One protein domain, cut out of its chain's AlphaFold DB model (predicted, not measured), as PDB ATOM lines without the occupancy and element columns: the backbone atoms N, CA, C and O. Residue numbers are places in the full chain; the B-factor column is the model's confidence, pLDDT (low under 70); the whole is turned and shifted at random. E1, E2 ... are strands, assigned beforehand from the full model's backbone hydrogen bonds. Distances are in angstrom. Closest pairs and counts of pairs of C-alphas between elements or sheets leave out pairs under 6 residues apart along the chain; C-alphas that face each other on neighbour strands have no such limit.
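AT A GLANCE: This is residues 10 to 51 of the 66 residues of an uncharacterized protein of Candidatus Peribacteria bacterium RIFCSPHIGHO2_02_FULL_51_15 (UniProt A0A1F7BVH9). A small, strongly twisted sheet of three strands makes the body, the backbone running back and forth through E1, E2 and E3 in two successive hairpins. After E3, residues 42 to 51 form a tail with no named element, which folds back across to the E1 side of the sheet and ends beyond it. The printed part has 42 residues with no named helix and three named strands, in the order E1, E2, E3 both along the chain and across the antiparallel sheet. The class is all strand, though named elements hold 18 of the 42 residues, under half. The whole is compact, with a radius of gyration of the C-alphas of 9.8 A, and spans 28 by 19 by 18 A, only just elongated.

IN THESE COORDINATES: E1, residues 13 to 19, begins at C-alpha 13 (7.057, -9.543, 89.811) and is 15.6 A long. E2, residues 26 to 31, is 15.7 A long. E3, residues 37 to 41, is 14.0 A long and ends at C-alpha 41 (15.409, -18.515, 94.259).

HOW THE PARTS SIT: E1 and E2 form an antiparallel hairpin at 144 degrees between their directions. N 14 and O 30 are within hydrogen-bond range at 2.9 A, as are N 28 and O 18 at 3.1 A. E2 and E3 form the second antiparallel hairpin, at 141 degrees, with N 29 and O 38 within hydrogen-bond range at 2.8 A. E2 is the inner strand, and E1 and E3 are edge strands. The three make a meander, each strand the antiparallel neighbour of the one before.

THE WHOLE: The two C-alphas farthest apart, those of Val 10 and Asp 22, are 29.7 A apart. The printed part has no cut. The link from E1 to E2 is short and that from E2 to E3 tight. Mean pLDDT of the printed part is 93.3, and residues 10 to 11 are under 70.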
ATOM      1  N   VAL A  10      -2.276  -6.767  90.329       64.75
ATOM      2  CA  VAL A  10      -1.604  -7.780  89.501       64.75
ATOM      3  C   VAL A  10      -0.200  -7.964  90.067       64.75
ATOM      4  O   VAL A  10       0.532  -6.980  90.162       64.75
ATOM      5  N   LEU A  11       0.155  -9.162  90.539       69.19
ATOM      6  CA  LEU A  11       1.508  -9.405  91.037       69.19
ATOM      7  C   LEU A  11       2.435  -9.339  89.825       69.19
ATOM      8  O   LEU A  11       2.489 -10.242  88.992       69.19
ATOM      9  N   ARG A  12       3.073  -8.179  89.677       86.56
ATOM     10  CA  ARG A  12       3.918  -7.792  88.550       86.56
ATOM     11  C   ARG A  12       5.384  -7.999  88.909       86.56
ATOM     12  O   ARG A  12       6.207  -7.130  88.641       86.56
ATOM     13  N   ASP A  13       5.686  -9.121  89.554       92.81
ATOM     14  CA  ASP A  13       7.057  -9.543  89.811       92.81
ATOM     15  C   ASP A  13       7.633 -10.092  88.506       92.81
ATOM     16  O   ASP A  13       7.131 -11.077  87.952       92.81
ATOM     17  N   TYR A  14       8.652  -9.413  87.988       95.12
ATOM     18  CA  TYR A  14       9.341  -9.786  86.761       95.12
ATOM     19  C   TYR A  14      10.788 -10.141  87.054       95.12
ATOM     20  O   TYR A  14      11.494  -9.401  87.742       95.12
ATOM     21  N   TRP A  15      11.238 -11.261  86.499       96.94
ATOM     22  CA  TRP A  15      12.638 -11.651  86.550       96.94
ATOM     23  C   TRP A  15      13.531 -10.664  85.797       96.94
ATOM     24  O   TRP A  15      13.212 -10.235  84.688       96.94
ATOM     25  N   SER A  16      14.690 -10.375  86.384       94.19
ATOM     26  CA  SER A  16      15.853  -9.836  85.685       94.19
ATOM     27  C   SER A  16      16.798 -10.975  85.289       94.19
ATOM     28  O   SER A  16      16.813 -12.041  85.906       94.19
ATOM     29  N   VAL A  17      17.632 -10.738  84.276       94.06
ATOM     30  CA  VAL A  17      18.666 -11.686  83.815       94.06
ATOM     31  C   VAL A  17      19.845 -11.766  84.804       94.06
ATOM     32  O   VAL A  17      20.690 -12.657  84.727       94.06
ATOM     33  N   THR A  18      19.910 -10.838  85.762       97.12
ATOM     34  CA  THR A  18      21.007 -10.728  86.723       97.12
ATOM     35  C   THR A  18      20.891 -11.776  87.834       97.12
ATOM     36  O   THR A  18      19.960 -11.768  88.643       97.12
ATOM     37  N   THR A  19      21.890 -12.656  87.917       98.06
ATOM     38  CA  THR A  19      22.076 -13.564  89.062       98.06
ATOM     39  C   THR A  19      22.587 -12.774  90.268       98.06
ATOM     40  O   THR A  19      23.402 -11.865  90.113       98.06
ATOM     41  N   LYS A  20      22.124 -13.115  91.474       97.94
ATOM     42  CA  LYS A  20      22.631 -12.509  92.710       97.94
ATOM     43  C   LYS A  20      24.040 -13.050  93.000       97.94
ATOM     44  O   LYS A  20      24.235 -14.258  93.077       97.94
ATOM     45  N   SER A  21      25.030 -12.168  93.108       97.81
ATOM     46  CA  SER A  21      26.453 -12.549  93.110       97.81
ATOM     47  C   SER A  21      26.892 -13.302  94.368       97.81
ATOM     48  O   SER A  21      27.669 -14.244  94.278       97.81
ATOM     49  N   ASP A  22      26.374 -12.912  95.529       97.56
ATOM     50  CA  ASP A  22      26.630 -13.526  96.840       97.56
ATOM     51  C   ASP A  22      25.710 -14.729  97.136       97.56
ATOM     52  O   ASP A  22      25.896 -15.424  98.130       97.56
ATOM     53  N   ASN A  23      24.714 -14.995  96.283       97.81
ATOM     54  CA  ASN A  23      23.905 -16.211  96.322       97.81
ATOM     55  C   ASN A  23      23.446 -16.586  94.909       97.81
ATOM     56  O   ASN A  23      22.383 -16.169  94.443       97.81
ATOM     57  N   THR A  24      24.231 -17.440  94.261       97.94
ATOM     58  CA  THR A  24      24.020 -17.849  92.869       97.94
ATOM     59  C   THR A  24      22.766 -18.696  92.651       97.94
ATOM     60  O   THR A  24      22.346 -18.868  91.507       97.94
ATOM     61  N   THR A  25      22.120 -19.185  93.715       98.31
ATOM     62  CA  THR A  25      20.812 -19.859  93.621       98.31
ATOM     63  C   THR A  25      19.653 -18.873  93.439       98.31
ATOM     64  O   THR A  25      18.561 -19.282  93.033       98.31
ATOM     65  N   ASN A  26      19.899 -17.571  93.644       98.31
ATOM     66  CA  ASN A  26      18.922 -16.499  93.505       98.31
ATOM     67  C   ASN A  26      19.150 -15.654  92.240       98.31
ATOM     68  O   ASN A  26      20.258 -15.531  91.709       98.31
ATOM     69  N   ALA A  27      18.077 -15.021  91.778       98.25
ATOM     70  CA  ALA A  27      18.096 -13.987  90.751       98.25
ATOM     71  C   ALA A  27      17.335 -12.748  91.234       98.25
ATOM     72  O   ALA A  27      16.478 -12.835  92.121       98.25
ATOM     73  N   TRP A  28      17.658 -11.594  90.658       98.00
ATOM     74  CA  TRP A  28      16.950 -10.350  90.942       98.00
ATOM     75  C   TRP A  28      15.581 -10.333  90.255       98.00
ATOM     76  O   TRP A  28      15.434 -10.795  89.123       98.00
ATOM     77  N   ASN A  29      14.579  -9.784  90.932       96.50
ATOM     78  CA  ASN A  29      13.258  -9.503  90.383       96.50
ATOM     79  C   ASN A  29      12.803  -8.091  90.767       96.50
ATOM     80  O   ASN A  29      13.271  -7.516  91.750       96.50
ATOM     81  N   VAL A  30      11.902  -7.538  89.962       95.00
ATOM     82  CA  VAL A  30      11.318  -6.214  90.182       95.00
ATOM     83  C   VAL A  30       9.804  -6.333  90.188       95.00
ATOM     84  O   VAL A  30       9.220  -6.897  89.264       95.00
ATOM     85  N   ASN A  31       9.175  -5.756  91.206       92.50
ATOM     86  CA  ASN A  31       7.733  -5.647  91.317       92.50
ATOM     87  C   ASN A  31       7.267  -4.334  90.678       92.50
ATOM     88  O   ASN A  31       7.415  -3.262  91.260       92.50
ATOM     89  N   LEU A  32       6.670  -4.390  89.487       89.50
ATOM     90  CA  LEU A  32       6.182  -3.179  88.807       89.50
ATOM     91  C   LEU A  32       4.836  -2.661  89.341       89.50
ATOM     92  O   LEU A  32       4.308  -1.696  88.796       89.50
ATOM     93  N   SER A  33       4.263  -3.281  90.376       89.38
ATOM     94  CA  SER A  33       3.059  -2.767  91.044       89.38
ATOM     95  C   SER A  33       3.391  -1.776  92.158       89.38
ATOM     96  O   SER A  33       2.561  -0.923  92.460       89.38
ATOM     97  N   ASN A  34       4.584  -1.861  92.757       89.75
ATOM     98  CA  ASN A  34       5.023  -0.951  93.824       89.75
ATOM     99  C   ASN A  34       6.474  -0.447  93.691       89.75
ATOM    100  O   ASN A  34       6.906   0.358  94.509       89.75
ATOM    101  N   GLY A  35       7.221  -0.891  92.678       90.19
ATOM    102  CA  GLY A  35       8.600  -0.470  92.422       90.19
ATOM    103  C   GLY A  35       9.667  -1.205  93.240       90.19
ATOM    104  O   GLY A  35      10.843  -0.860  93.137       90.19
ATOM    105  N   ASN A  36       9.306  -2.214  94.039       93.81
ATOM    106  CA  ASN A  36      10.284  -2.933  94.854       93.81
ATOM    107  C   ASN A  36      11.258  -3.746  93.997       93.81
ATOM    108  O   ASN A  36      10.863  -4.437  93.060       93.81
ATOM    109  N   THR A  37      12.531  -3.728  94.388       96.31
ATOM    110  CA  THR A  37      13.556  -4.647  93.877       96.31
ATOM    111  C   THR A  37      13.832  -5.710  94.931       96.31
ATOM    112  O   THR A  37      14.095  -5.380  96.086       96.31
ATOM    113  N   ASN A  38      13.766  -6.984  94.552       96.19
ATOM    114  CA  ASN A  38      13.951  -8.113  95.458       96.19
ATOM    115  C   ASN A  38      14.784  -9.224  94.797       96.19
ATOM    116  O   ASN A  38      15.130  -9.146  93.619       96.19
ATOM    117  N   ASN A  39      15.125 -10.271  95.545       97.25
ATOM    118  CA  ASN A  39      15.774 -11.464  95.015       97.25
ATOM    119  C   ASN A  39      15.084 -12.727  95.532       97.25
ATOM    120  O   ASN A  39      14.789 -12.847  96.718       97.25
ATOM    121  N   ASN A  40      14.868 -13.684  94.636       97.38
ATOM    122  CA  ASN A  40      14.209 -14.948  94.947       97.38
ATOM    123  C   ASN A  40      15.009 -16.098  94.332       97.38
ATOM    124  O   ASN A  40      15.774 -15.890  93.385       97.38
ATOM    125  N   GLY A  41      14.816 -17.314  94.847       98.06
ATOM    126  CA  GLY A  41      15.409 -18.515  94.259       98.06
ATOM    127  C   GLY A  41      14.968 -18.685  92.806       98.06
ATOM    128  O   GLY A  41      13.801 -18.446  92.493       98.06
ATOM    129  N   LYS A  42      15.875 -19.120  91.926       96.44
ATOM    130  CA  LYS A  42      15.622 -19.278  90.476       96.44
ATOM    131  C   LYS A  42      14.471 -20.241  90.139       96.44
ATOM    132  O   LYS A  42      13.974 -20.221  89.021       96.44
ATOM    133  N   THR A  43      14.044 -21.066  91.094       96.62
ATOM    134  CA  THR A  43      12.888 -21.974  90.995       96.62
ATOM    135  C   THR A  43      11.548 -21.311  91.339       96.62
ATOM    136  O   THR A  43      10.506 -21.953  91.232       96.62
ATOM    137  N   SER A  44      11.550 -20.043  91.766       95.44
ATOM    138  CA  SER A  44      10.333 -19.310  92.135       95.44
ATOM    139  C   SER A  44       9.503 -18.936  90.903       95.44
ATOM    140  O   SER A  44      10.037 -18.672  89.824       95.44
ATOM    141  N   ALA A  45       8.185 -18.853  91.072       92.88
ATOM    142  CA  ALA A  45       7.273 -18.445  90.009       92.88
ATOM    143  C   ALA A  45       7.172 -16.910  89.919       92.88
ATOM    144  O   ALA A  45       6.303 -16.316  90.550       92.88
ATOM    145  N   ASN A  46       8.040 -16.280  89.119       93.88
ATOM    146  CA  ASN A  46       7.870 -14.888  88.675       93.88
ATOM    147  C   ASN A  46       7.694 -14.826  87.154       93.88
ATOM    148  O   ASN A  46       8.042 -15.758  86.424       93.88
ATOM    149  N   ASN A  47       7.171 -13.703  86.672       92.69
ATOM    150  CA  ASN A  47       6.902 -13.499  85.257       92.69
ATOM    151  C   ASN A  47       8.173 -13.125  84.487       92.69
ATOM    152  O   ASN A  47       9.133 -12.583  85.034       92.69
ATOM    153  N   VAL A  48       8.146 -13.342  83.174       91.88
ATOM    154  CA  VAL A  48       9.147 -12.813  82.240       91.88
ATOM    155  C   VAL A  48       8.517 -11.719  81.385       91.88
ATOM    156  O   VAL A  48       7.326 -11.762  81.077       91.88
ATOM    157  N   ARG A  49       9.308 -10.720  80.995       90.31
ATOM    158  CA  ARG A  49       8.886  -9.670  80.066       90.31
ATOM    159  C   ARG A  49       9.975  -9.454  79.028       90.31
ATOM    160  O   ARG A  49      11.116  -9.182  79.385       90.31
ATOM    161  N   CYS A  50       9.617  -9.547  77.751       89.19
ATOM    162  CA  CYS A  50      10.535  -9.214  76.668       89.19
ATOM    163  C   CYS A  50      10.791  -7.703  76.657       89.19
ATOM    164  O   CYS A  50       9.846  -6.910  76.667       89.19
ATOM    165  N   VAL A  51      12.063  -7.315  76.607       86.75
ATOM    166  CA  VAL A  51      12.482  -5.928  76.393       86.75
ATOM    167  C   VAL A  51      12.830  -5.783  74.918       86.75
ATOM    168  O   VAL A  51      13.563  -6.605  74.370       86.75
TER     169      VAL A  51